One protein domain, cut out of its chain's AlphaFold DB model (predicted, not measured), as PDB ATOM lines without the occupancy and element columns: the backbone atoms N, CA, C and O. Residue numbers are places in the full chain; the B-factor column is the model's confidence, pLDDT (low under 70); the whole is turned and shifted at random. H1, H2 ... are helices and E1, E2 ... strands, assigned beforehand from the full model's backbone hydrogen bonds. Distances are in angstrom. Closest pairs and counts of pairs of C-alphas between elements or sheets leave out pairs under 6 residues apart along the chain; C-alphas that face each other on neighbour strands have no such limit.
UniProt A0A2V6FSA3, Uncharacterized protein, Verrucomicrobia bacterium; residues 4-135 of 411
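What this domain is: This is residues 4 to 135 of the 411 residues of an uncharacterized protein of Verrucomicrobia bacterium (UniProt A0A2V6FSA3). Look first at the strongly twisted four-stranded sheet E1 E4 E7 E6, the middle layer of a stack of sheets, three sheets face to face in turn: the strand pair E2 and E3 covers one face, its strands nearly in line with those below, and E5, E8 and E9 are partly face to face with the other, their strands crossed. Between E2 and E3 the chain loops out through two short helices, H1 and H2, at one end of the long axis. The printed part has 132 residues, with two named helices and nine named strands in the order E1 E2 H1 H2 E3 E4 E5 E6 E7 E8 E9. Each sheet is antiparallel, with orders E1 E4 E7 E6, E5 E8 E9 and E2 E3, and the class is mostly strand. The whole is compact, with a radius of gyration of the C-alphas of 16.0 A and spans of 50 by 33 by 25 A.

How they stand to each other: Start at E4, residues 57 to 64, an inner strand; beside it E1, residues 4 to 11, is its antiparallel neighbour at 167 degrees, with N 8 and O 60 within hydrogen-bond range at 2.9 A. E4's other neighbour is E7, residues 102 to 107, antiparallel at 156 degrees, where N 63 and O 103 are 2.8 A apart. E7 makes a hairpin with the edge strand E6, residues 97 to 99; look for N 99 and O 102 at 2.9 A. Facing this sheet, 8.4 A centre to centre, is the antiparallel pair E2, residues 14 to 18, and E3, residues 45 to 49, with N 45 and O 18 at 2.7 A. The strands of these two sheets stand at 15 degrees; the closest C-alphas of E3 and E7 are those of Val 49 and Glu 106, 6.4 A apart. The third sheet holds E5, residues 78 to 83, E8, residues 116 to 123, and E9, residues 126 to 134; it faces the four-stranded sheet at 10.6 A centre to centre, with strands at 57 degrees. E5 and E8 are antiparallel, with N 118 and O 82 at 2.8 A, and E8 and E9 form a hairpin with N 119 and O 131 at 2.8 A. The closest C-alphas of E5 and E7 are those of Leu 79 and Ala 105, 7.1 A apart. H1, residues 24 to 28, and H2, residues 33 to 38, are close but not clearly touching, with the C-alphas of Glu 28 and Asn 36 closest at 7.0 A; neither is on the four-stranded or the three-stranded sheet. In both helices every O i to N i+4 pair is within hydrogen-bond range.

Where its parts are: Find C-alpha 57 at (79.660, 98.518, 106.672); from there E4 runs 23.4 A to residue 64. E1 starts at C-alpha 4, (77.200, 117.674, 101.471), and covers 21.0 A to residue 11, while E7 covers 16.3 A from 102 to 107. E5 is 16.8 A long from 78 to 83, and E8 is 22.6 A long from 116 to 123. E9, 23.9 A from 126 to 134, bends by 52 degrees at residue 129 and ends at C-alpha 134, (70.234, 107.206, 97.008). E2, E3, E6, H1 and H2 are shorter.

The domain as a whole: The two C-alphas farthest apart are those of Trp 34 and Arg 85, at 50.8 A. The printed part has no cut. The links E4 to E5 and E5 to E6 are long, 13 residues each; in the second, residues 88 to 89 pair antiparallel with residues 81 to 82 of E5. The mean pLDDT of the printed part is 82.0, and it is under 70 at residues 20 to 29, 36 to 44, 67 to 73 and 95 to 100.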
ATOM      1  N   LEU A   4      76.676 119.032 101.402       92.31
ATOM      2  CA  LEU A   4      77.200 117.674 101.471       92.31
ATOM      3  C   LEU A   4      78.449 117.603 100.587       92.31
ATOM      4  O   LEU A   4      78.365 117.794  99.377       92.31
ATOM      5  N   GLU A   5      79.598 117.359 101.203       91.38
ATOM      6  CA  GLU A   5      80.895 117.322 100.523       91.38
ATOM      7  C   GLU A   5      81.198 115.932  99.969       91.38
ATOM      8  O   GLU A   5      81.715 115.792  98.863       91.38
ATOM      9  N   ALA A   6      80.873 114.900 100.748       92.31
ATOM     10  CA  ALA A   6      81.035 113.504 100.371       92.31
ATOM     11  C   ALA A   6      80.197 112.606 101.287       92.31
ATOM     12  O   ALA A   6      79.922 112.954 102.437       92.31
ATOM     13  N   TRP A   7      79.858 111.413 100.812       94.88
ATOM     14  CA  TRP A   7      79.299 110.339 101.627       94.88
ATOM     15  C   TRP A   7      79.862 108.996 101.163       94.88
ATOM     16  O   TRP A   7      80.263 108.861 100.009       94.88
ATOM     17  N   ASN A   8      79.926 108.026 102.072       94.94
ATOM     18  CA  ASN A   8      80.462 106.695 101.802       94.94
ATOM     19  C   ASN A   8      79.625 105.630 102.508       94.94
ATOM     20  O   ASN A   8      79.163 105.849 103.627       94.94
ATOM     21  N   PHE A   9      79.502 104.463 101.877       95.31
ATOM     22  CA  PHE A   9      79.002 103.240 102.497       95.31
ATOM     23  C   PHE A   9      79.968 102.107 102.166       95.31
ATOM     24  O   PHE A   9      79.992 101.618 101.038       95.31
ATOM     25  N   GLN A  10      80.817 101.740 103.121       91.81
ATOM     26  CA  GLN A  10      81.836 100.720 102.896       91.81
ATOM     27  C   GLN A  10      82.133  99.934 104.161       91.81
ATOM     28  O   GLN A  10      82.000 100.431 105.279       91.81
ATOM     29  N   THR A  11      82.555  98.695 103.951       84.75
ATOM     30  CA  THR A  11      83.085  97.814 104.982       84.75
ATOM     31  C   THR A  11      84.476  98.317 105.360       84.75
ATOM     32  O   THR A  11      85.331  98.394 104.479       84.75
ATOM     33  N   ASN A  12      84.701  98.651 106.639       81.12
ATOM     34  CA  ASN A  12      85.928  99.240 107.224       81.12
ATOM     35  C   ASN A  12      85.988 100.779 107.320       81.12
ATOM     36  O   ASN A  12      85.089 101.517 106.924       81.12
ATOM     37  N   ARG A  13      87.101 101.251 107.901       85.44
ATOM     38  CA  ARG A  13      87.415 102.657 108.169       85.44
ATOM     39  C   ARG A  13      87.325 103.512 106.902       85.44
ATOM     40  O   ARG A  13      87.991 103.246 105.905       85.44
ATOM     41  N   VAL A  14      86.540 104.578 106.974       88.38
ATOM     42  CA  VAL A  14      86.391 105.608 105.944       88.38
ATOM     43  C   VAL A  14      87.359 106.740 106.231       88.38
ATOM     44  O   VAL A  14      87.433 107.223 107.359       88.38
ATOM     45  N   ARG A  15      88.100 107.166 105.209       90.12
ATOM     46  CA  ARG A  15      88.990 108.327 105.257       90.12
ATOM     47  C   ARG A  15      88.345 109.486 104.507       90.12
ATOM     48  O   ARG A  15      87.930 109.319 103.364       90.12
ATOM     49  N   TYR A  16      88.319 110.651 105.138       87.38
ATOM     50  CA  TYR A  16      87.930 111.911 104.520       87.38
ATOM     51  C   TYR A  16      89.135 112.845 104.489       87.38
ATOM     52  O   TYR A  16      89.657 113.214 105.540       87.38
ATOM     53  N   ASP A  17      89.553 113.238 103.286       85.06
ATOM     54  CA  ASP A  17      90.562 114.272 103.067       85.06
ATOM     55  C   ASP A  17      89.847 115.588 102.740       85.06
ATOM     56  O   ASP A  17      89.404 115.830 101.614       85.06
ATOM     57  N   LEU A  18      89.668 116.423 103.761       80.31
ATOM     58  CA  LEU A  18      88.925 117.673 103.658       80.31
ATOM     59  C   LEU A  18      89.904 118.840 103.502       80.31
ATOM     60  O   LEU A  18      90.939 118.855 104.163       80.31
ATOM     61  N   PRO A  19      89.625 119.840 102.655       72.12
ATOM     62  CA  PRO A  19      90.459 121.037 102.573       72.12
ATOM     63  C   PRO A  19      90.605 121.702 103.944       72.12
ATOM     64  O   PRO A  19      89.689 121.635 104.753       72.12
ATOM     65  N   ASN A  20      91.695 122.432 104.191       66.62
ATOM     66  CA  ASN A  20      91.902 123.100 105.484       66.62
ATOM     67  C   ASN A  20      90.774 124.106 105.824       66.62
ATOM     68  O   ASN A  20      90.503 124.377 106.991       66.62
ATOM     69  N   ARG A  21      90.090 124.655 104.802       68.12
ATOM     70  CA  ARG A  21      88.897 125.515 104.940       68.12
ATOM     71  C   ARG A  21      87.934 125.365 103.744       68.12
ATOM     72  O   ARG A  21      88.420 125.225 102.620       68.12
ATOM     73  N   PRO A  22      86.602 125.504 103.913       66.00
ATOM     74  CA  PRO A  22      85.623 125.459 102.814       66.00
ATOM     75  C   PRO A  22      85.888 126.448 101.674       66.00
ATOM     76  O   PRO A  22      85.691 126.135 100.502       66.00
ATOM     77  N   TRP A  23      86.386 127.647 101.990       66.75
ATOM     78  CA  TRP A  23      86.715 128.650 100.973       66.75
ATOM     79  C   TRP A  23      88.028 128.361 100.234       66.75
ATOM     80  O   TRP A  23      88.213 128.876  99.131       66.75
ATOM     81  N   ALA A  24      88.923 127.538 100.795       63.97
ATOM     82  CA  ALA A  24      90.240 127.282 100.214       63.97
ATOM     83  C   ALA A  24      90.132 126.645  98.819       63.97
ATOM     84  O   ALA A  24      90.861 127.052  97.925       63.97
ATOM     85  N   ARG A  25      89.132 125.782  98.572       63.78
ATOM     86  CA  ARG A  25      88.843 125.230  97.227       63.78
ATOM     87  C   ARG A  25      88.487 126.290  96.183       63.78
ATOM     88  O   ARG A  25      88.708 126.097  94.991       63.78
ATOM     89  N   ARG A  26      87.883 127.409  96.598       66.75
ATOM     90  CA  ARG A  26      87.586 128.521  95.679       66.75
ATOM     91  C   ARG A  26      88.848 129.316  95.354       66.75
ATOM     92  O   ARG A  26      89.002 129.735  94.215       66.75
ATOM     93  N   ALA A  27      89.739 129.490  96.329       64.62
ATOM     94  CA  ALA A  27      91.033 130.143  96.136       64.62
ATOM     95  C   ALA A  27      92.019 129.268  95.342       64.62
ATOM     96  O   ALA A  27      92.779 129.796  94.541       64.62
ATOM     97  N   GLU A  28      91.952 127.944  95.493       62.56
ATOM     98  CA  GLU A  28      92.758 126.963  94.753       62.56
ATOM     99  C   GLU A  28      92.584 127.108  93.239       62.56
ATOM    100  O   GLU A  28      93.561 127.125  92.501       62.56
ATOM    101  N   LYS A  29      91.351 127.338  92.772       64.81
ATOM    102  CA  LYS A  29      91.075 127.607  91.351       64.81
ATOM    103  C   LYS A  29      91.655 128.932  90.838       64.81
ATOM    104  O   LYS A  29      91.663 129.151  89.632       64.81
ATOM    105  N   LEU A  30      92.062 129.830  91.732       74.44
ATOM    106  CA  LEU A  30      92.473 131.200  91.412       74.44
ATOM    107  C   LEU A  30      93.967 131.455  91.655       74.44
ATOM    108  O   LEU A  30      94.487 132.459  91.174       74.44
ATOM    109  N   LEU A  31      94.657 130.584  92.397       72.75
ATOM    110  CA  LEU A  31      96.041 130.783  92.820       72.75
ATOM    111  C   LEU A  31      96.979 129.737  92.200       72.75
ATOM    112  O   LEU A  31      96.635 128.558  92.187       72.75
ATOM    113  N   PRO A  32      98.190 130.130  91.758       77.62
ATOM    114  CA  PRO A  32      99.216 129.186  91.321       77.62
ATOM    115  C   PRO A  32      99.636 128.208  92.432       77.62
ATOM    116  O   PRO A  32      99.770 128.602  93.594       77.62
ATOM    117  N   ASP A  33      99.957 126.965  92.066       70.31
ATOM    118  CA  ASP A  33     100.303 125.878  93.001       70.31
ATOM    119  C   ASP A  33     101.420 126.232  93.996       70.31
ATOM    120  O   ASP A  33     101.353 125.878  95.175       70.31
ATOM    121  N   TRP A  34     102.425 126.997  93.556       73.00
ATOM    122  CA  TRP A  34     103.540 127.430  94.408       73.00
ATOM    123  C   TRP A  34     103.106 128.394  95.524       73.00
ATOM    124  O   TRP A  34     103.704 128.403  96.601       73.00
ATOM    125  N   VAL A  35     102.055 129.192  95.296       71.31
ATOM    126  CA  VAL A  35     101.475 130.079  96.314       71.31
ATOM    127  C   VAL A  35     100.743 129.234  97.340       71.31
ATOM    128  O   VAL A  35     100.999 129.383  98.530       71.31
ATOM    129  N   ASN A  36      99.911 128.301  96.873       64.56
ATOM    130  CA  ASN A  36      99.108 127.413  97.713       64.56
ATOM    131  C   ASN A  36      99.977 126.544  98.648       64.56
ATOM    132  O   ASN A  36      99.634 126.367  99.820       64.56
ATOM    133  N   GLN A  37     101.135 126.068  98.173       63.94
ATOM    134  CA  GLN A  37     102.089 125.287  98.975       63.94
ATOM    135  C   GLN A  37     102.797 126.112 100.060       63.94
ATOM    136  O   GLN A  37     103.018 125.615 101.164       63.94
ATOM    137  N   ARG A  38     103.127 127.382  99.792       64.88
ATOM    138  CA  ARG A  38     103.934 128.220 100.700       64.88
ATOM    139  C   ARG A  38     103.158 128.759 101.906       64.88
ATOM    140  O   ARG A  38     103.749 129.019 102.948       64.88
ATOM    141  N   ILE A  39     101.846 128.925 101.769       62.78
ATOM    142  CA  ILE A  39     100.946 129.477 102.800       62.78
ATOM    143  C   ILE A  39     100.255 128.406 103.657       62.78
ATOM    144  O   ILE A  39      99.425 128.740 104.497       62.78
ATOM    145  N   GLY A  40     100.555 127.119 103.443       54.59
ATOM    146  CA  GLY A  40      99.958 126.022 104.216       54.59
ATOM    147  C   GLY A  40      98.445 125.840 104.006       54.59
ATOM    148  O   GLY A  40      97.810 125.106 104.762       54.59
ATOM    149  N   LEU A  41      97.854 126.468 102.977       58.06
ATOM    150  CA  LEU A  41      96.428 126.313 102.642       58.06
ATOM    151  C   LEU A  41      96.076 124.891 102.168       58.06
ATOM    152  O   LEU A  41      94.901 124.528 102.172       58.06
ATOM    153  N   LEU A  42      97.081 124.099 101.780       55.12
ATOM    154  CA  LEU A  42      96.924 122.792 101.139       55.12
ATOM    155  C   LEU A  42      97.011 121.580 102.063       55.12
ATOM    156  O   LEU A  42      96.801 120.480 101.569       55.12
ATOM    157  N   GLN A  43      97.340 121.710 103.353       63.03
ATOM    158  CA  GLN A  43      97.333 120.516 104.205       63.03
ATOM    159  C   GLN A  43      95.878 120.112 104.473       63.03
ATOM    160  O   GLN A  43      95.166 120.868 105.141       63.03
ATOM    161  N   PRO A  44      95.397 118.978 103.925       69.25
ATOM    162  CA  PRO A  44      94.031 118.562 104.157       69.25
ATOM    163  C   PRO A  44      93.874 118.193 105.628       69.25
ATOM    164  O   PRO A  44      94.744 117.553 106.225       69.25
ATOM    165  N   VAL A  45      92.735 118.552 106.207       74.00
ATOM    166  CA  VAL A  45      92.319 117.936 107.453       74.00
ATOM    167  C   VAL A  45      91.855 116.527 107.128       74.00
ATOM    168  O   VAL A  45      90.846 116.320 106.453       74.00
ATOM    169  N   THR A  46      92.626 115.552 107.595       81.38
ATOM    170  CA  THR A  46      92.254 114.146 107.492       81.38
ATOM    171  C   THR A  46      91.432 113.763 108.711       81.38
ATOM    172  O   THR A  46      91.896 113.893 109.843       81.38
ATOM    173  N   THR A  47      90.229 113.251 108.483       83.25
ATOM    174  CA  THR A  47      89.410 112.641 109.530       83.25
ATOM    175  C   THR A  47      88.943 111.263 109.096       83.25
ATOM    176  O   THR A  47      88.991 110.911 107.912       83.25
ATOM    177  N   PHE A  48      88.547 110.450 110.064       85.00
ATOM    178  CA  PHE A  48      88.189 109.068 109.822       85.00
ATOM    179  C   PHE A  48      86.920 108.690 110.559       85.00
ATOM    180  O   PHE A  48      86.735 109.058 111.713       85.00
ATOM    181  N   VAL A  49      86.111 107.866 109.907       85.56
ATOM    182  CA  VAL A  49      84.978 107.181 110.524       85.56
ATOM    183  C   VAL A  49      85.293 105.698 110.557       85.56
ATOM    184  O   VAL A  49      85.756 105.145 109.563       85.56
ATOM    185  N   THR A  50      85.084 105.052 111.698       84.38
ATOM    186  CA  THR A  50      85.326 103.616 111.862       84.38
ATOM    187  C   THR A  50      84.039 102.979 112.364       84.38
ATOM    188  O   THR A  50      83.486 103.519 113.313       84.38
ATOM    189  N   PRO A  51      83.572 101.865 111.771       83.50
ATOM    190  CA  PRO A  51      82.399 101.168 112.284       83.50
ATOM    191  C   PRO A  51      82.608 100.735 113.741       83.50
ATOM    192  O   PRO A  51      83.728 100.406 114.146       83.50
ATOM    193  N   ASN A  52      81.512 100.638 114.496       81.69
ATOM    194  CA  ASN A  52      81.512 100.100 115.864       81.69
ATOM    195  C   ASN A  52      82.094  98.679 115.969       81.69
ATOM    196  O   ASN A  52      82.654  98.312 117.011       81.69
ATOM    197  N   PHE A  53      81.967  97.898 114.895       86.69
ATOM    198  CA  PHE A  53      82.404  96.512 114.809       86.69
ATOM    199  C   PHE A  53      83.264  96.293 113.565       86.69
ATOM    200  O   PHE A  53      82.974  96.763 112.461       86.69
ATOM    201  N   THR A  54      84.375  95.584 113.750       85.38
ATOM    202  CA  THR A  54      85.315  95.287 112.669       85.38
ATOM    203  C   THR A  54      84.645  94.432 111.595       85.38
ATOM    204  O   THR A  54      84.016  93.427 111.907       85.38
ATOM    205  N   GLY A  55      84.826  94.805 110.327       86.94
ATOM    206  CA  GLY A  55      84.263  94.066 109.195       86.94
ATOM    207  C   GLY A  55      82.812  94.418 108.858       86.94
ATOM    208  O   GLY A  55      82.248  93.796 107.963       86.94
ATOM    209  N   GLU A  56      82.223  95.421 109.511       90.25
ATOM    210  CA  GLU A  56      80.885  95.914 109.180       90.25
ATOM    211  C   GLU A  56      80.921  97.152 108.281       90.25
ATOM    212  O   GLU A  56      81.910  97.895 108.227       90.25
ATOM    213  N   SER A  57      79.835  97.350 107.529       90.81
ATOM    214  CA  SER A  57      79.660  98.518 106.672       90.81
ATOM    215  C   SER A  57      79.158  99.710 107.475       90.81
ATOM    216  O   SER A  57      78.162  99.604 108.185       90.81
ATOM    217  N   VAL A  58      79.805 100.860 107.302       90.50
ATOM    218  CA  VAL A  58      79.406 102.123 107.931       90.50
ATOM    219  C   VAL A  58      78.926 103.108 106.874       90.50
ATOM    220  O   VAL A  58      79.609 103.334 105.870       90.50
ATOM    221  N   LEU A  59      77.747 103.695 107.087       94.62
ATOM    222  CA  LEU A  59      77.317 104.872 106.335       94.62
ATOM    223  C   LEU A  59      77.890 106.103 107.034       94.62
ATOM    224  O   LEU A  59      77.761 106.257 108.247       94.62
ATOM    225  N   SER A  60      78.548 106.966 106.273       93.75
ATOM    226  CA  SER A  60      79.128 108.201 106.796       93.75
ATOM    227  C   SER A  60      79.039 109.333 105.787       93.75
ATOM    228  O   SER A  60      78.949 109.113 104.574       93.75
ATOM    229  N   SER A  61      79.063 110.567 106.282       93.00
ATOM    230  CA  SER A  61      79.011 111.765 105.445       93.00
ATOM    231  C   SER A  61      79.832 112.907 106.018       93.00
ATOM    232  O   SER A  61      79.937 113.059 107.234       93.00
ATOM    233  N   ALA A  62      80.382 113.719 105.120       91.38
ATOM    234  CA  ALA A  62      81.067 114.958 105.429       91.38
ATOM    235  C   ALA A  62      80.247 116.143 104.927       91.38
ATOM    236  O   ALA A  62      79.850 116.189 103.761       91.38
ATOM    237  N   PHE A  63      80.047 117.126 105.795       89.38
ATOM    238  CA  PHE A  63      79.365 118.372 105.482       89.38
ATOM    239  C   PHE A  63      80.309 119.555 105.653       89.38
ATOM    240  O   PHE A  63      81.045 119.622 106.637       89.38
ATOM    241  N   SER A  64      80.241 120.531 104.749       87.38
ATOM    242  CA  SER A  64      80.735 121.876 105.040       87.38
ATOM    243  C   SER A  64      79.657 122.635 105.798       87.38
ATOM    244  O   SER A  64      78.529 122.771 105.304       87.38
ATOM    245  N   ILE A  65      80.004 123.156 106.967       80.75
ATOM    246  CA  ILE A  65      79.096 123.906 107.826       80.75
ATOM    247  C   ILE A  65      79.739 125.235 108.224       80.75
ATOM    248  O   ILE A  65      80.959 125.386 108.239       80.75
ATOM    249  N   ARG A  66      78.918 126.235 108.554       75.31
ATOM    250  CA  ARG A  66      79.438 127.334 109.381       75.31
ATOM    251  C   ARG A  66      79.687 126.748 110.768       75.31
ATOM    252  O   ARG A  66      78.914 125.879 111.164       75.31
ATOM    253  N   GLU A  67      80.767 127.165 111.432       66.88
ATOM    254  CA  GLU A  67      81.149 126.626 112.745       66.88
ATOM    255  C   GLU A  67      79.911 126.482 113.643       66.88
ATOM    256  O   GLU A  67      79.132 127.439 113.737       66.88
ATOM    257  N   PRO A  68      79.678 125.288 114.219       62.38
ATOM    258  CA  PRO A  68      78.507 125.066 115.046       62.38
ATOM    259  C   PRO A  68      78.543 126.021 116.234       62.38
ATOM    260  O   PRO A  68      79.607 126.324 116.775       62.38
ATOM    261  N   THR A  69      77.373 126.521 116.612       59.12
ATOM    262  CA  THR A  69      77.262 127.501 117.698       59.12
ATOM    263  C   THR A  69      77.084 126.821 119.053       59.12
ATOM    264  O   THR A  69      77.384 127.420 120.086       59.12
ATOM    265  N   GLY A  70      76.627 125.563 119.057       58.50
ATOM    266  CA  GLY A  70      76.414 124.767 120.260       58.50
ATOM    267  C   GLY A  70      77.651 124.031 120.784       58.50
ATOM    268  O   GLY A  70      78.485 123.527 120.033       58.50
ATOM    269  N   THR A  71      77.727 123.910 122.110       61.25
ATOM    270  CA  THR A  71      78.605 122.956 122.802       61.25
ATOM    271  C   THR A  71      78.179 121.507 122.508       61.25
ATOM    272  O   THR A  71      76.975 121.267 122.384       61.25
ATOM    273  N   PRO A  72      79.105 120.529 122.450       64.88
ATOM    274  CA  PRO A  72      78.753 119.110 122.335       64.88
ATOM    275  C   PRO A  72      77.782 118.667 123.439       64.88
ATOM    276  O   PRO A  72      77.876 119.134 124.575       64.88
ATOM    277  N   GLY A  73      76.857 117.762 123.117       68.88
ATOM    278  CA  GLY A  73      75.865 117.255 124.064       68.88
ATOM    279  C   GLY A  73      74.612 116.709 123.382       68.88
ATOM    280  O   GLY A  73      74.490 116.734 122.157       68.88
ATOM    281  N   ILE A  74      73.672 116.199 124.178       73.88
ATOM    282  CA  ILE A  74      72.371 115.739 123.670       73.88
ATOM    283  C   ILE A  74      71.642 116.909 123.021       73.88
ATOM    284  O   ILE A  74      71.571 118.001 123.580       73.88
ATOM    285  N   GLY A  75      71.104 116.669 121.831       72.56
ATOM    286  CA  GLY A  75      70.455 117.695 121.035       72.56
ATOM    287  C   GLY A  75      71.416 118.667 120.364       72.56
ATOM    288  O   GLY A  75      70.938 119.499 119.608       72.56
ATOM    289  N   ALA A  76      72.736 118.568 120.555       79.50
ATOM    290  CA  ALA A  76      73.693 119.375 119.800       79.50
ATOM    291  C   ALA A  76      73.681 119.000 118.302       79.50
ATOM    292  O   ALA A  76      72.754 118.352 117.802       79.50
ATOM    293  N   LEU A  77      74.708 119.431 117.568       84.25
ATOM    294  CA  LEU A  77      74.853 119.109 116.153       84.25
ATOM    295  C   LEU A  77      74.801 117.586 115.929       84.25
ATOM    296  O   LEU A  77      75.677 116.861 116.400       84.25
ATOM    297  N   ARG A  78      73.780 117.107 115.214       87.44
ATOM    298  CA  ARG A  78      73.553 115.677 114.955       87.44
ATOM    299  C   ARG A  78      72.903 115.440 113.601       87.44
ATOM    300  O   ARG A  78      72.255 116.332 113.050       87.44
ATOM    301  N   LEU A  79      73.045 114.222 113.088       90.31
ATOM    302  CA  LEU A  79      72.468 113.832 111.811       90.31
ATOM    303  C   LEU A  79      71.278 112.908 112.028       90.31
ATOM    304  O   LEU A  79      71.427 111.808 112.553       90.31
ATOM    305  N   VAL A  80      70.112 113.357 111.578       92.62
ATOM    306  CA  VAL A  80      68.893 112.554 111.540       92.62
ATOM    307  C   VAL A  80      68.758 111.953 110.150       92.62
ATOM    308  O   VAL A  80      68.889 112.658 109.146       92.62
ATOM    309  N   VAL A  81      68.516 110.646 110.088       95.06
ATOM    310  CA  VAL A  81      68.406 109.914 108.824       95.06
ATOM    311  C   VAL A  81      66.998 109.371 108.687       95.06
ATOM    312  O   VAL A  81      66.565 108.563 109.504       95.06
ATOM    313  N   SER A  82      66.291 109.786 107.637       95.88
ATOM    314  CA  SER A  82      64.972 109.240 107.305       95.88
ATOM    315  C   SER A  82      64.919 108.692 105.889       95.88
ATOM    316  O   SER A  82      65.751 109.051 105.059       95.88
ATOM    317  N   ASP A  83      63.944 107.838 105.596       96.31
ATOM    318  CA  ASP A  83      63.703 107.330 104.245       96.31
ATOM    319  C   ASP A  83      62.396 107.851 103.625       96.31
ATOM    320  O   ASP A  83      61.580 108.539 104.249       96.31
ATOM    321  N   ASP A  84      62.176 107.526 102.355       95.50
ATOM    322  CA  ASP A  84      60.956 107.850 101.605       95.50
ATOM    323  C   ASP A  84      59.687 107.148 102.130       95.50
ATOM    324  O   ASP A  84      58.587 107.471 101.684       95.50
ATOM    325  N   ARG A  85      59.809 106.244 103.112       93.94
ATOM    326  CA  ARG A  85      58.696 105.576 103.808       93.94
ATOM    327  C   ARG A  85      58.360 106.213 105.156       93.94
ATOM    328  O   ARG A  85      57.475 105.731 105.862       93.94
ATOM    329  N   GLY A  86      59.055 107.291 105.516       90.81
ATOM    330  CA  GLY A  86      58.840 108.012 106.767       90.81
ATOM    331  C   GLY A  86      59.414 107.305 107.993       90.81
ATOM    332  O   GLY A  86      59.057 107.677 109.107       90.81
ATOM    333  N   GLN A  87      60.283 106.303 107.813       93.38
ATOM    334  CA  GLN A  87      61.075 105.767 108.916       93.38
ATOM    335  C   GLN A  87      62.227 106.724 109.195       93.38
ATOM    336  O   GLN A  87      62.798 107.292 108.263       93.38
ATOM    337  N   GLU A  88      62.564 106.917 110.464       92.56
ATOM    338  CA  GLU A  88      63.582 107.871 110.888       92.56
ATOM    339  C   GLU A  88      64.407 107.288 112.033       92.56
ATOM    340  O   GLU A  88      63.890 106.574 112.892       92.56
ATOM    341  N   PHE A  89      65.697 107.601 112.025       93.06
ATOM    342  CA  PHE A  89      66.592 107.403 113.147       93.06
ATOM    343  C   PHE A  89      67.216 108.751 113.518       93.06
ATOM    344  O   PHE A  89      67.973 109.337 112.738       93.06
ATOM    345  N   ASP A  90      66.881 109.235 114.711       91.00
ATOM    346  CA  ASP A  90      67.551 110.354 115.370       91.00
ATOM    347  C   ASP A  90      68.357 109.775 116.546       91.00
ATOM    348  O   ASP A  90      67.752 109.239 117.478       91.00
ATOM    349  N   PRO A  91      69.702 109.857 116.528       86.94
ATOM    350  CA  PRO A  91      70.535 109.307 117.596       86.94
ATOM    351  C   PRO A  91      70.476 110.130 118.894       86.94
ATOM    352  O   PRO A  91      71.089 109.746 119.887       86.94
ATOM    353  N   ALA A  92      69.803 111.289 118.891       85.50
ATOM    354  CA  ALA A  92      69.783 112.328 119.928       85.50
ATOM    355  C   ALA A  92      71.154 112.948 120.266       85.50
ATOM    356  O   ALA A  92      71.213 114.055 120.802       85.50
ATOM    357  N   PHE A  93      72.249 112.272 119.936       80.56
ATOM    358  CA  PHE A  93      73.620 112.653 120.222       80.56
ATOM    359  C   PHE A  93      74.552 112.166 119.107       80.56
ATOM    360  O   PHE A  93      74.372 111.078 118.566       80.56
ATOM    361  N   HIS A  94      75.572 112.962 118.795       77.62
ATOM    362  CA  HIS A  94      76.657 112.584 117.894       77.62
ATOM    363  C   HIS A  94      77.981 113.027 118.499       77.62
ATOM    364  O   HIS A  94      78.103 114.181 118.916       77.62
ATOM    365  N   ASP A  95      78.991 112.161 118.475       64.62
ATOM    366  CA  ASP A  95      80.358 112.608 118.723       64.62
ATOM    367  C   ASP A  95      80.795 113.532 117.578       64.62
ATOM    368  O   ASP A  95      80.861 113.152 116.405       64.62
ATOM    369  N   ALA A  96      81.021 114.801 117.911       60.56
ATOM    370  CA  ALA A  96      81.274 115.844 116.934       60.56
ATOM    371  C   ALA A  96      82.730 115.812 116.437       60.56
ATOM    372  O   ALA A  96      83.627 116.328 117.097       60.56
ATOM    373  N   ASN A  97      82.960 115.302 115.223       66.38
ATOM    374  CA  ASN A  97      84.228 115.484 114.505       66.38
ATOM    375  C   ASN A  97      84.176 116.771 113.672       66.38
ATOM    376  O   ASN A  97      83.987 116.732 112.452       66.38
ATOM    377  N   VAL A  98      84.273 117.923 114.341       67.38
ATOM    378  CA  VAL A  98      84.312 119.233 113.672       67.38
ATOM    379  C   VAL A  98      85.758 119.649 113.454       67.38
ATOM    380  O   VAL A  98      86.511 119.825 114.412       67.38
ATOM    381  N   HIS A  99      86.139 119.879 112.201       68.81
ATOM    382  CA  HIS A  99      87.458 120.401 111.874       68.81
ATOM    383  C   HIS A  99      87.395 121.439 110.756       68.81
ATOM    384  O   HIS A  99      86.928 121.152 109.658       68.81
ATOM    385  N   GLY A 100      87.889 122.651 111.022       66.56
ATOM    386  CA  GLY A 100      88.094 123.671 109.987       66.56
ATOM    387  C   GLY A 100      86.828 124.088 109.225       66.56
ATOM    388  O   GLY A 100      86.924 124.450 108.057       66.56
ATOM    389  N   GLY A 101      85.647 124.020 109.854       77.38
ATOM    390  CA  GLY A 101      84.355 124.294 109.202       77.38
ATOM    391  C   GLY A 101      83.748 123.096 108.465       77.38
ATOM    392  O   GLY A 101      82.786 123.251 107.714       77.38
ATOM    393  N   TYR A 102      84.288 121.898 108.669       82.44
ATOM    394  CA  TYR A 102      83.664 120.654 108.245       82.44
ATOM    395  C   TYR A 102      83.212 119.840 109.438       82.44
ATOM    396  O   TYR A 102      83.814 119.902 110.508       82.44
ATOM    397  N   TRP A 103      82.180 119.041 109.219       86.06
ATOM    398  CA  TRP A 103      81.696 118.068 110.177       86.06
ATOM    399  C   TRP A 103      81.533 116.719 109.498       86.06
ATOM    400  O   TRP A 103      80.935 116.634 108.423       86.06
ATOM    401  N   VAL A 104      82.090 115.679 110.112       87.19
ATOM    402  CA  VAL A 104      81.981 114.304 109.622       87.19
ATOM    403  C   VAL A 104      81.220 113.464 110.627       87.19
ATOM    404  O   VAL A 104      81.539 113.453 111.814       87.19
ATOM    405  N   ALA A 105      80.218 112.759 110.120       86.81
ATOM    406  CA  ALA A 105      79.261 112.013 110.912       86.81
ATOM    407  C   ALA A 105      79.128 110.580 110.402       86.81
ATOM    408  O   ALA A 105      78.965 110.344 109.202       86.81
ATOM    409  N   GLU A 106      79.184 109.640 111.339       88.75
ATOM    410  CA  GLU A 106      78.749 108.251 111.184       88.75
ATOM    411  C   GLU A 106      77.250 108.109 111.437       88.75
ATOM    412  O   GLU A 106      76.759 108.558 112.466       88.75
ATOM    413  N   MET A 107      76.528 107.402 110.579       90.44
ATOM    414  CA  MET A 107      75.139 107.034 110.832       90.44
ATOM    415  C   MET A 107      75.101 105.663 111.517       90.44
ATOM    416  O   MET A 107      75.330 104.649 110.862       90.44
ATOM    417  N   GLN A 108      74.792 105.631 112.819       88.62
ATOM    418  CA  GLN A 108      74.749 104.388 113.612       88.62
ATOM    419  C   GLN A 108      73.707 103.386 113.088       88.62
ATOM    420  O   GLN A 108      73.940 102.179 113.072       88.62
ATOM    421  N   ALA A 109      72.560 103.895 112.639       93.56
ATOM    422  CA  ALA A 109      71.500 103.124 112.010       93.56
ATOM    423  C   ALA A 109      70.755 103.993 110.995       93.56
ATOM    424  O   ALA A 109      70.720 105.220 111.109       93.56
ATOM    425  N   PHE A 110      70.157 103.357 109.991       95.50
ATOM    426  CA  PHE A 110      69.287 104.031 109.031       95.50
ATOM    427  C   PHE A 110      68.318 103.041 108.370       95.50
ATOM    428  O   PHE A 110      68.649 101.858 108.225       95.50
ATOM    429  N   PRO A 111      67.137 103.489 107.913       96.00
ATOM    430  CA  PRO A 111      66.199 102.606 107.230       96.00
ATOM    431  C   PRO A 111      66.754 102.100 105.885       96.00
ATOM    432  O   PRO A 111      67.067 102.870 104.980       96.00
ATOM    433  N   ARG A 112      66.853 100.777 105.715       96.50
ATOM    434  CA  ARG A 112      67.440 100.148 104.508       96.50
ATOM    435  C   ARG A 112      66.420  99.700 103.455       96.50
ATOM    436  O   ARG A 112      66.784  99.190 102.399       96.50
ATOM    437  N   ARG A 113      65.118  99.844 103.726       95.38
ATOM    438  CA  ARG A 113      64.044  99.390 102.813       95.38
ATOM    439  C   ARG A 113      63.541 100.490 101.872       95.38
ATOM    440  O   ARG A 113      62.991 100.168 100.812       95.38
ATOM    441  N   GLY A 114      63.724 101.757 102.239       95.62
ATOM    442  CA  GLY A 114      63.413 102.908 101.398       95.62
ATOM    443  C   GLY A 114      64.346 103.063 100.194       95.62
ATOM    444  O   GLY A 114      65.434 102.485 100.140       95.62
ATOM    445  N   ARG A 115      63.908 103.826  99.192       97.50
ATOM    446  CA  ARG A 115      64.674 104.073  97.959       97.50
ATOM    447  C   ARG A 115      65.788 105.088  98.154       97.50
ATOM    448  O   ARG A 115      66.844 104.970  97.533       97.50
ATOM    449  N   GLU A 116      65.520 106.083  98.980       98.12
ATOM    450  CA  GLU A 116      66.349 107.262  99.184       98.12
ATOM    451  C   GLU A 116      66.449 107.540 100.678       98.12
ATOM    452  O   GLU A 116      65.553 107.178 101.443       98.12
ATOM    453  N   LEU A 117      67.544 108.178 101.078       98.19
ATOM    454  CA  LEU A 117      67.755 108.658 102.434       98.19
ATOM    455  C   LEU A 117      67.785 110.180 102.424       98.19
ATOM    456  O   LEU A 117      68.497 110.790 101.626       98.19
ATOM    457  N   ARG A 118      67.051 110.790 103.347       97.25
ATOM    458  CA  ARG A 118      67.158 112.206 103.689       97.25
ATOM    459  C   ARG A 118      68.086 112.338 104.886       97.25
ATOM    460  O   ARG A 118      67.797 111.820 105.964       97.25
ATOM    461  N   LEU A 119      69.197 113.026 104.669       95.56
ATOM    462  CA  LEU A 119      70.198 113.353 105.671       95.56
ATOM    463  C   LEU A 119      69.909 114.764 106.180       95.56
ATOM    464  O   LEU A 119      70.178 115.743 105.477       95.56
ATOM    465  N   ARG A 120      69.334 114.872 107.376       93.19
ATOM    466  CA  ARG A 120      68.943 116.149 107.974       93.19
ATOM    467  C   ARG A 120      69.905 116.526 109.086       93.19
ATOM    468  O   ARG A 120      69.999 115.838 110.101       93.19
ATOM    469  N   LEU A 121      70.612 117.635 108.895       90.06
ATOM    470  CA  LEU A 121      71.500 118.179 109.911       90.06
ATOM    471  C   LEU A 121      70.691 119.004 110.907       90.06
ATOM    472  O   LEU A 121      70.069 119.999 110.529       90.06
ATOM    473  N   MET A 122      70.730 118.600 112.169       87.00
ATOM    474  CA  MET A 122      69.981 119.221 113.254       87.00
ATOM    475  C   MET A 122      70.935 119.883 114.247       87.00
ATOM    476  O   MET A 122      71.960 119.305 114.594       87.00
ATOM    477  N   GLU A 123      70.575 121.064 114.743       82.25
ATOM    478  CA  GLU A 123      71.162 121.678 115.941       82.25
ATOM    479  C   GLU A 123      70.006 122.076 116.865       82.25
ATOM    480  O   GLU A 123      69.142 122.884 116.511       82.25
ATOM    481  N   ASN A 124      69.945 121.471 118.049       78.62
ATOM    482  CA  ASN A 124      68.768 121.459 118.919       78.62
ATOM    483  C   ASN A 124      67.538 120.915 118.166       78.62
ATOM    484  O   ASN A 124      67.592 119.834 117.578       78.62
ATOM    485  N   ASN A 125      66.435 121.662 118.149       77.31
ATOM    486  CA  ASN A 125      65.249 121.354 117.343       77.31
ATOM    487  C   ASN A 125      65.336 121.870 115.898       77.31
ATOM    488  O   ASN A 125      64.438 121.610 115.102       77.31
ATOM    489  N   ASN A 126      66.374 122.634 115.547       81.69
ATOM    490  CA  ASN A 126      66.407 123.342 114.277       81.69
ATOM    491  C   ASN A 126      67.060 122.486 113.195       81.69
ATOM    492  O   ASN A 126      68.222 122.098 113.311       81.69
ATOM    493  N   SER A 127      66.326 122.263 112.106       87.69
ATOM    494  CA  SER A 127      66.903 121.742 110.870       87.69
ATOM    495  C   SER A 127      67.755 122.825 110.225       87.69
ATOM    496  O   SER A 127      67.239 123.836 109.744       87.69
ATOM    497  N   LEU A 128      69.065 122.612 110.199       86.94
ATOM    498  CA  LEU A 128      69.997 123.525 109.552       86.94
ATOM    499  C   LEU A 128      70.006 123.328 108.027       86.94
ATOM    500  O   LEU A 128      70.299 124.261 107.273       86.94
ATOM    501  N   GLY A 129      69.708 122.111 107.573       88.81
ATOM    502  CA  GLY A 129      69.661 121.740 106.165       88.81
ATOM    503  C   GLY A 129      69.383 120.254 105.979       88.81
ATOM    504  O   GLY A 129      69.601 119.448 106.882       88.81
ATOM    505  N   GLU A 130      68.914 119.898 104.789       93.38
ATOM    506  CA  GLU A 130      68.612 118.523 104.412       93.38
ATOM    507  C   GLU A 130      69.169 118.244 103.017       93.38
ATOM    508  O   GLU A 130      69.101 119.093 102.126       93.38
ATOM    509  N   VAL A 131      69.740 117.056 102.838       95.25
ATOM    510  CA  VAL A 131      70.219 116.570 101.543       95.25
ATOM    511  C   VAL A 131      69.687 115.162 101.327       95.25
ATOM    512  O   VAL A 131      69.682 114.349 102.246       95.25
ATOM    513  N   THR A 132      69.244 114.869 100.108       97.56
ATOM    514  CA  THR A 132      68.790 113.525  99.730       97.56
ATOM    515  C   THR A 132      69.903 112.781  99.002       97.56
ATOM    516  O   THR A 132      70.560 113.348  98.128       97.56
ATOM    517  N   ILE A 133      70.103 111.512  99.351       97.75
ATOM    518  CA  ILE A 133      71.009 110.589  98.662       97.75
ATOM    519  C   ILE A 133      70.263 109.302  98.276       97.75
ATOM    520  O   ILE A 133      69.294 108.931  98.946       97.75
ATOM    521  N   PRO A 134      70.703 108.570  97.237       98.19
ATOM    522  CA  PRO A 134      70.234 107.206  97.008       98.19
ATOM    523  C   PRO A 134      70.527 106.329  98.229       98.19
ATOM    524  O   PRO A 134      71.592 106.468  98.827       98.19
ATOM    525  N   ASN A 135      69.626 105.412  98.590       98.00
ATOM    526  CA  ASN A 135      69.880 104.491  99.697       98.00
ATOM    527  C   ASN A 135      70.933 103.444  99.279       98.00
ATOM    528  O   ASN A 135      70.626 102.585  98.443       98.00
TER     529      ASN A 135